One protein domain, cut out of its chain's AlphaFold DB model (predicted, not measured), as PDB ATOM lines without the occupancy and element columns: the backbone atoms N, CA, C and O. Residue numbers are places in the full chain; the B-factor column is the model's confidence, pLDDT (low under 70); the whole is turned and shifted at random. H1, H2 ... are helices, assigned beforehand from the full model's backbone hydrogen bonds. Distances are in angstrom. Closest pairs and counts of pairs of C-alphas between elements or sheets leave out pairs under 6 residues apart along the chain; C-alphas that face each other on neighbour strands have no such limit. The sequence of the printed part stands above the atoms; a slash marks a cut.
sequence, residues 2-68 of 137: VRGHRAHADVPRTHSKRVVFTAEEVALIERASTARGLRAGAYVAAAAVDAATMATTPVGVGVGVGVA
ATOM      1  N   VAL A   2     147.002  90.260 134.345       54.81
ATOM      2  CA  VAL A   2     146.012  90.604 135.381       54.81
ATOM      3  C   VAL A   2     146.180  89.626 136.548       54.81
ATOM      4  O   VAL A   2     145.979  88.430 136.375       54.81
ATOM      5  N   ARG A   3     146.600  90.115 137.720       70.19
ATOM      6  CA  ARG A   3     146.766  89.284 138.927       70.19
ATOM      7  C   ARG A   3     145.409  89.012 139.580       70.19
ATOM      8  O   ARG A   3     144.640  89.946 139.819       70.19
ATOM      9  N   GLY A   4     145.137  87.748 139.895       76.50
ATOM     10  CA  GLY A   4     143.860  87.280 140.430       76.50
ATOM     11  C   GLY A   4     143.678  87.495 141.934       76.50
ATOM     12  O   GLY A   4     144.596  87.874 142.670       76.50
ATOM     13  N   HIS A   5     142.453  87.260 142.402       77.81
ATOM     14  CA  HIS A   5     142.143  87.099 143.823       77.81
ATOM     15  C   HIS A   5     142.240  85.621 144.218       77.81
ATOM     16  O   HIS A   5     142.192  84.735 143.369       77.81
ATOM     17  N   ARG A   6     142.359  85.353 145.522       74.81
ATOM     18  CA  ARG A   6     142.179  84.001 146.068       74.81
ATOM     19  C   ARG A   6     140.759  83.507 145.781       74.81
ATOM     20  O   ARG A   6     139.844  84.329 145.709       74.81
ATOM     21  N   ALA A   7     140.589  82.189 145.686       75.62
ATOM     22  CA  ALA A   7     139.285  81.574 145.475       75.62
ATOM     23  C   ALA A   7     138.245  82.082 146.492       75.62
ATOM     24  O   ALA A   7     138.554  82.376 147.667       75.62
ATOM     25  N   HIS A   8     137.008  82.215 146.012       76.00
ATOM     26  CA  HIS A   8     135.865  82.503 146.864       76.00
ATOM     27  C   HIS A   8     135.738  81.397 147.914       76.00
ATOM     28  O   HIS A   8     136.006  80.235 147.635       76.00
ATOM     29  N   ALA A   9     135.427  81.797 149.143       74.31
ATOM     30  CA  ALA A   9     135.059  80.857 150.193       74.31
ATOM     31  C   ALA A   9     133.533  80.789 150.244       74.31
ATOM     32  O   ALA A   9     132.885  81.808 149.992       74.31
ATOM     33  N   ASP A  10     132.990  79.633 150.621       71.75
ATOM     34  CA  ASP A  10     131.542  79.428 150.769       71.75
ATOM     35  C   ASP A  10     130.939  80.323 151.860       71.75
ATOM     36  O   ASP A  10     129.769  80.693 151.810       71.75
ATOM     37  N   VAL A  11     131.768  80.729 152.828       79.00
ATOM     38  CA  VAL A  11     131.408  81.656 153.903       79.00
ATOM     39  C   VAL A  11     132.184  82.972 153.748       79.00
ATOM     40  O   VAL A  11     133.394  82.949 153.476       79.00
ATOM     41  N   PRO A  12     131.541  84.140 153.952       81.19
ATOM     42  CA  PRO A  12     132.226  85.426 153.953       81.19
ATOM     43  C   PRO A  12     133.372  85.475 154.968       81.19
ATOM     44  O   PRO A  12     133.222  85.126 156.138       81.19
ATOM     45  N   ARG A  13     134.536  85.966 154.533       83.69
ATOM     46  CA  ARG A  13     135.692  86.172 155.414       83.69
ATOM     47  C   ARG A  13     135.498  87.474 156.196       83.69
ATOM     48  O   ARG A  13     135.663  88.549 155.628       83.69
ATOM     49  N   THR A  14     135.167  87.375 157.481       89.75
ATOM     50  CA  THR A  14     134.860  88.524 158.363       89.75
ATOM     51  C   THR A  14     136.028  88.955 159.255       89.75
ATOM     52  O   THR A  14     136.021  90.061 159.790       89.75
ATOM     53  N   HIS A  15     137.058  88.117 159.398       86.31
ATOM     54  CA  HIS A  15     138.211  88.396 160.253       86.31
ATOM     55  C   HIS A  15     139.414  88.896 159.446       86.31
ATOM     56  O   HIS A  15     139.762  88.338 158.402       86.31
ATOM     57  N   SER A  16     140.087  89.928 159.961       89.00
ATOM     58  CA  SER A  16     141.335  90.455 159.405       89.00
ATOM     59  C   SER A  16     142.417  90.550 160.482       89.00
ATOM     60  O   SER A  16     142.128  90.765 161.658       89.00
ATOM     61  N   LYS A  17     143.676  90.360 160.076       87.88
ATOM     62  CA  LYS A  17     144.863  90.563 160.914       87.88
ATOM     63  C   LYS A  17     145.834  91.475 160.176       87.88
ATOM     64  O   LYS A  17     146.016  91.331 158.968       87.88
ATOM     65  N   ARG A  18     146.455  92.403 160.904       92.81
ATOM     66  CA  ARG A  18     147.520  93.265 160.383       92.81
ATOM     67  C   ARG A  18     148.870  92.607 160.653       92.81
ATOM     68  O   ARG A  18     149.128  92.204 161.782       92.81
ATOM     69  N   VAL A  19     149.704  92.522 159.622       90.88
ATOM     70  CA  VAL A  19     151.070  91.985 159.688       90.88
ATOM     71  C   VAL A  19     152.010  93.026 159.087       90.88
ATOM     72  O   VAL A  19     151.628  93.722 158.145       90.88
ATOM     73  N   VAL A  20     153.200  93.163 159.663       93.75
ATOM     74  CA  VAL A  20     154.238  94.100 159.217       93.75
ATOM     75  C   VAL A  20     155.387  93.285 158.633       93.75
ATOM     76  O   VAL A  20     155.737  92.251 159.193       93.75
ATOM     77  N   PHE A  21     155.937  93.747 157.513       94.06
ATOM     78  CA  PHE A  21     157.012  93.083 156.780       94.06
ATOM     79  C   PHE A  21     158.163  94.059 156.548       94.06
ATOM     80  O   PHE A  21     157.950  95.261 156.373       94.06
ATOM     81  N   THR A  22     159.374  93.527 156.501       96.50
ATOM     82  CA  THR A  22     160.556  94.219 155.989       96.50
ATOM     83  C   THR A  22     160.488  94.353 154.463       96.50
ATOM     84  O   THR A  22     159.726  93.660 153.784       96.50
ATOM     85  N   ALA A  23     161.306  95.238 153.889       95.31
ATOM     86  CA  ALA A  23     161.346  95.441 152.439       95.31
ATOM     87  C   ALA A  23     161.753  94.167 151.668       95.31
ATOM     88  O   ALA A  23     161.203  93.886 150.600       95.31
ATOM     89  N   GLU A  24     162.675  93.374 152.220       94.31
ATOM     90  CA  GLU A  24     163.123  92.114 151.615       94.31
ATOM     91  C   GLU A  24     162.014  91.056 151.597       94.31
ATOM     92  O   GLU A  24     161.797  90.398 150.574       94.31
ATOM     93  N   GLU A  25     161.256  90.938 152.691       92.38
ATOM     94  CA  GLU A  25     160.102  90.037 152.785       92.38
ATOM     95  C   GLU A  25     159.003  90.430 151.795       92.38
ATOM     96  O   GLU A  25     158.451  89.567 151.110       92.38
ATOM     97  N   VAL A  26     158.723  91.731 151.643       94.62
ATOM     98  CA  VAL A  26     157.764  92.211 150.636       94.62
ATOM     99  C   VAL A  26     158.228  91.845 149.226       94.62
ATOM    100  O   VAL A  26     157.436  91.326 148.439       94.62
ATOM    101  N   ALA A  27     159.510  92.041 148.903       94.81
ATOM    102  CA  ALA A  27     160.045  91.681 147.591       94.81
ATOM    103  C   ALA A  27     159.939  90.170 147.314       94.81
ATOM    104  O   ALA A  27     159.642  89.758 146.188       94.81
ATOM    105  N   LEU A  28     160.152  89.331 148.332       93.88
ATOM    106  CA  LEU A  28     159.970  87.885 148.230       93.88
ATOM    107  C   LEU A  28     158.501  87.507 147.985       93.88
ATOM    108  O   LEU A  28     158.214  86.722 147.078       93.88
ATOM    109  N   ILE A  29     157.572  88.097 148.743       93.56
ATOM    110  CA  ILE A  29     156.123  87.885 148.596       93.56
ATOM    111  C   ILE A  29     155.647  88.309 147.201       93.56
ATOM    112  O   ILE A  29     154.839  87.620 146.578       93.56
ATOM    113  N   GLU A  30     156.161  89.415 146.668       94.31
ATOM    114  CA  GLU A  30     155.834  89.888 145.320       94.31
ATOM    115  C   GLU A  30     156.276  88.898 144.233       94.31
ATOM    116  O   GLU A  30     155.501  88.578 143.324       94.31
ATOM    117  N   ARG A  31     157.485  88.330 144.350       93.25
ATOM    118  CA  ARG A  31     157.956  87.283 143.428       93.25
ATOM    119  C   ARG A  31     157.084  86.031 143.504       93.25
ATOM    120  O   ARG A  31     156.614  85.547 142.475       93.25
ATOM    121  N   ALA A  32     156.823  85.539 144.713       87.19
ATOM    122  CA  ALA A  32     156.045  84.319 144.919       87.19
ATOM    123  C   ALA A  32     154.576  84.475 144.484       87.19
ATOM    124  O   ALA A  32     154.015  83.595 143.829       87.19
ATOM    125  N   SER A  33     153.960  85.622 144.779       88.81
ATOM    126  CA  SER A  33     152.586  85.920 144.359       88.81
ATOM    127  C   SER A  33     152.457  86.043 142.839       88.81
ATOM    128  O   SER A  33     151.489  85.537 142.274       88.81
ATOM    129  N   THR A  34     153.467  86.609 142.164       89.19
ATOM    130  CA  THR A  34     153.533  86.656 140.695       89.19
ATOM    131  C   THR A  34     153.584  85.258 140.094       89.19
ATOM    132  O   THR A  34     152.789  84.959 139.207       89.19
ATOM    133  N   ALA A  35     154.464  84.393 140.606       83.88
ATOM    134  CA  ALA A  35     154.583  83.013 140.136       83.88
ATOM    135  C   ALA A  35     153.266  82.233 140.291       83.88
ATOM    136  O   ALA A  35     152.937  81.396 139.457       83.88
ATOM    137  N   ARG A  36     152.483  82.549 141.330       79.56
ATOM    138  CA  ARG A  36     151.185  81.920 141.614       79.56
ATOM    139  C   ARG A  36     149.990  82.645 140.974       79.56
ATOM    140  O   ARG A  36     148.854  82.247 141.204       79.56
ATOM    141  N   GLY A  37     150.217  83.716 140.205       88.88
ATOM    142  CA  GLY A  37     149.168  84.493 139.532       88.88
ATOM    143  C   GLY A  37     148.231  85.273 140.467       88.88
ATOM    144  O   GLY A  37     147.152  85.696 140.051       88.88
ATOM    145  N   LEU A  38     148.621  85.480 141.726       87.19
ATOM    146  CA  LEU A  38     147.801  86.103 142.768       87.19
ATOM    147  C   LEU A  38     148.295  87.513 143.105       87.19
ATOM    148  O   LEU A  38     149.463  87.853 142.935       87.19
ATOM    149  N   ARG A  39     147.410  88.352 143.650       90.69
ATOM    150  CA  ARG A  39     147.839  89.571 144.356       90.69
ATOM    151  C   ARG A  39     148.553  89.206 145.662       90.69
ATOM    152  O   ARG A  39     148.130  88.268 146.334       90.69
ATOM    153  N   ALA A  40     149.549  89.992 146.073       90.50
ATOM    154  CA  ALA A  40     150.350  89.742 147.277       90.50
ATOM    155  C   ALA A  40     149.503  89.461 148.534       90.50
ATOM    156  O   ALA A  40     149.694  88.442 149.188       90.50
ATOM    157  N   GLY A  41     148.488  90.282 148.826       87.81
ATOM    158  CA  GLY A  41     147.607  90.045 149.980       87.81
ATOM    159  C   GLY A  41     146.769  88.761 149.878       87.81
ATOM    160  O   GLY A  41     146.539  88.086 150.879       87.81
ATOM    161  N   ALA A  42     146.342  88.388 148.667       87.50
ATOM    162  CA  ALA A  42     145.633  87.129 148.436       87.50
ATOM    163  C   ALA A  42     146.567  85.923 148.598       87.50
ATOM    164  O   ALA A  42     146.158  84.922 149.179       87.50
ATOM    165  N   TYR A  43     147.811  86.052 148.132       92.44
ATOM    166  CA  TYR A  43     148.866  85.063 148.315       92.44
ATOM    167  C   TYR A  43     149.195  84.862 149.795       92.44
ATOM    168  O   TYR A  43     149.136  83.734 150.264       92.44
ATOM    169  N   VAL A  44     149.462  85.937 150.546       92.94
ATOM    170  CA  VAL A  44     149.788  85.860 151.982       92.94
ATOM    171  C   VAL A  44     148.666  85.176 152.752       92.94
ATOM    172  O   VAL A  44     148.918  84.293 153.563       92.94
ATOM    173  N   ALA A  45     147.417  85.548 152.476       89.56
ATOM    174  CA  ALA A  45     146.291  84.965 153.182       89.56
ATOM    175  C   ALA A  45     146.032  83.498 152.795       89.56
ATOM    176  O   ALA A  45     145.570  82.742 153.641       89.56
ATOM    177  N   ALA A  46     146.305  83.098 151.549       85.62
ATOM    178  CA  ALA A  46     146.243  81.694 151.142       85.62
ATOM    179  C   ALA A  46     147.378  80.890 151.791       85.62
ATOM    180  O   ALA A  46     147.110  79.919 152.482       85.62
ATOM    181  N   ALA A  47     148.619  81.367 151.684       89.19
ATOM    182  CA  ALA A  47     149.792  80.722 152.264       89.19
ATOM    183  C   ALA A  47     149.687  80.562 153.789       89.19
ATOM    184  O   ALA A  47     150.081  79.534 154.324       89.19
ATOM    185  N   ALA A  48     149.128  81.551 154.493       89.56
ATOM    186  CA  ALA A  48     148.908  81.465 155.933       89.56
ATOM    187  C   ALA A  48     147.865  80.400 156.312       89.56
ATOM    188  O   ALA A  48     148.029  79.734 157.330       89.56
ATOM    189  N   VAL A  49     146.804  80.242 155.512       87.56
ATOM    190  CA  VAL A  49     145.798  79.191 155.728       87.56
ATOM    191  C   VAL A  49     146.379  77.825 155.386       87.56
ATOM    192  O   VAL A  49     146.269  76.933 156.212       87.56
ATOM    193  N   ASP A  50     147.063  77.686 154.246       83.06
ATOM    194  CA  ASP A  50     147.736  76.444 153.841       83.06
ATOM    195  C   ASP A  50     148.702  75.975 154.945       83.06
ATOM    196  O   ASP A  50     148.617  74.843 155.417       83.06
ATOM    197  N   ALA A  51     149.564  76.873 155.437       82.25
ATOM    198  CA  ALA A  51     150.515  76.568 156.505       82.25
ATOM    199  C   ALA A  51     149.828  76.209 157.832       82.25
ATOM    200  O   ALA A  51     150.272  75.295 158.527       82.25
ATOM    201  N   ALA A  52     148.743  76.905 158.189       83.19
ATOM    202  CA  ALA A  52     147.976  76.586 159.387       83.19
ATOM    203  C   ALA A  52     147.302  75.214 159.266       83.19
ATOM    204  O   ALA A  52     147.414  74.424 160.194       83.19
ATOM    205  N   THR A  53     146.687  74.902 158.123       80.94
ATOM    206  CA  THR A  53     146.090  73.590 157.841       80.94
ATOM    207  C   THR A  53     147.129  72.481 157.952       80.94
ATOM    208  O   THR A  53     146.869  71.478 158.610       80.94
ATOM    209  N   MET A  54     148.327  72.664 157.392       71.31
ATOM    210  CA  MET A  54     149.414  71.687 157.528       71.31
ATOM    211  C   MET A  54     149.848  71.485 158.986       71.31
ATOM    212  O   MET A  54     150.193  70.375 159.374       71.31
ATOM    213  N   ALA A  55     149.840  72.546 159.795       75.44
ATOM    214  CA  ALA A  55     150.248  72.481 161.196       75.44
ATOM    215  C   ALA A  55     149.170  71.898 162.125       75.44
ATOM    216  O   ALA A  55     149.504  71.372 163.185       75.44
ATOM    217  N   THR A  56     147.887  72.022 161.770       75.31
ATOM    218  CA  THR A  56     146.759  71.625 162.630       75.31
ATOM    219  C   THR A  56     146.059  70.348 162.191       75.31
ATOM    220  O   THR A  56     145.306  69.793 162.990       75.31
ATOM    221  N   THR A  57     146.289  69.867 160.968       65.44
ATOM    222  CA  THR A  57     145.716  68.603 160.493       65.44
ATOM    223  C   THR A  57     146.564  67.446 161.026       65.44
ATOM    224  O   THR A  57     147.737  67.340 160.660       65.44
ATOM    225  N   PRO A  58     146.020  66.575 161.897       50.69
ATOM    226  CA  PRO A  58     146.716  65.368 162.319       50.69
ATOM    227  C   PRO A  58     147.014  64.504 161.094       50.69
ATOM    228  O   PRO A  58     146.175  64.386 160.201       50.69
ATOM    229  N   VAL A  59     148.196  63.888 161.055       51.75
ATOM    230  CA  VAL A  59     148.570  62.905 160.028       51.75
ATOM    231  C   VAL A  59     147.621  61.710 160.155       51.75
ATOM    232  O   VAL A  59     147.825  60.813 160.969       51.75
ATOM    233  N   GLY A  60     146.511  61.763 159.427       48.69
ATOM    234  CA  GLY A  60     145.422  60.811 159.555       48.69
ATOM    235  C   GLY A  60     144.165  61.313 158.863       48.69
ATOM    236  O   GLY A  60     143.368  62.028 159.453       48.69
ATOM    237  N   VAL A  61     143.967  60.828 157.636       36.75
ATOM    238  CA  VAL A  61     142.720  60.894 156.859       36.75
ATOM    239  C   VAL A  61     142.431  62.237 156.173       36.75
ATOM    240  O   VAL A  61     141.626  63.039 156.622       36.75
ATOM    241  N   GLY A  62     142.980  62.364 154.961       43.38
ATOM    242  CA  GLY A  62     142.178  62.723 153.791       43.38
ATOM    243  C   GLY A  62     142.004  64.207 153.443       43.38
ATOM    244  O   GLY A  62     141.530  65.015 154.227       43.38
ATOM    245  N   VAL A  63     142.204  64.451 152.144       38.25
ATOM    246  CA  VAL A  63     141.730  65.579 151.325       38.25
ATOM    247  C   VAL A  63     142.626  66.823 151.283       38.25
ATOM    248  O   VAL A  63     142.541  67.720 152.110       38.25
ATOM    249  N   GLY A  64     143.352  66.943 150.164       37.19
ATOM    250  CA  GLY A  64     143.445  68.222 149.455       37.19
ATOM    251  C   GLY A  64     144.825  68.870 149.380       37.19
ATOM    252  O   GLY A  64     145.151  69.725 150.186       37.19
ATOM    253  N   VAL A  65     145.558  68.521 148.318       45.03
ATOM    254  CA  VAL A  65     146.492  69.368 147.548       45.03
ATOM    255  C   VAL A  65     147.415  70.294 148.358       45.03
ATOM    256  O   VAL A  65     147.111  71.465 148.573       45.03
ATOM    257  N   GLY A  66     148.631  69.826 148.649       45.25
ATOM    258  CA  GLY A  66     149.735  70.730 148.973       45.25
ATOM    259  C   GLY A  66     150.867  70.078 149.747       45.25
ATOM    260  O   GLY A  66     150.796  69.980 150.962       45.25
ATOM    261  N   VAL A  67     151.947  69.765 149.025       45.31
ATOM    262  CA  VAL A  67     153.196  69.135 149.488       45.31
ATOM    263  C   VAL A  67     153.031  67.637 149.750       45.31
ATOM    264  O   VAL A  67     152.233  67.228 150.583       45.31
ATOM    265  N   ALA A  68     153.776  66.827 148.987       50.41
ATOM    266  CA  ALA A  68     153.847  65.381 149.167       50.41
ATOM    267  C   ALA A  68     154.055  65.070 150.652       50.41
ATOM    268  O   ALA A  68     154.955  65.638 151.280       50.41
TER     269      ALA A  68
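What this domain is: This is residues 2 to 68 of the 137 residues of an uncharacterized protein of Rhodococcus sp. Chr-9 (UniProt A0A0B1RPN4). Two helices, H1 then H2, meet near their ends as an L, with a long unnamed stretch before them and a shorter tail after them. Residues 8 to 15 stick out as part of a wide loop, as do residues 55 to 64, of which 55 and 56 belong to H2. The printed part has 67 residues with two named helices and no named strand; the class is all helix, with under half of the residues, 30, in named elements. It is loose, with a radius of gyration of the C-alphas of 13.6 A and spans of 39 by 27 by 25 A.

Where its parts are: Residues 2 to 22 hold no named element. H1, residues 23 to 35, begins at C-alpha 23 (161.346, 95.441, 152.439) and measures 18.7 A. H2, residues 40 to 56, measures 24.0 A and ends at C-alpha 56 (146.759, 71.625, 162.630).

How they stand to each other: A tight link joins H1 and H2, which touch through residues 29 to 34 and 40 to 44 alone; their closest C-alphas, Ser 33 and Ala 40, are 5.3 A apart. Their lines are about perpendicular, at 88 degrees. In both, every O i to N i+4 pair is within hydrogen-bond range.

The domain as a whole: The C-alphas farthest apart, Ala 23 and Val 61, are 39.5 A apart. The printed part has no cut. The model's pLDDT is under 70 at residues 2 and 57 to 68.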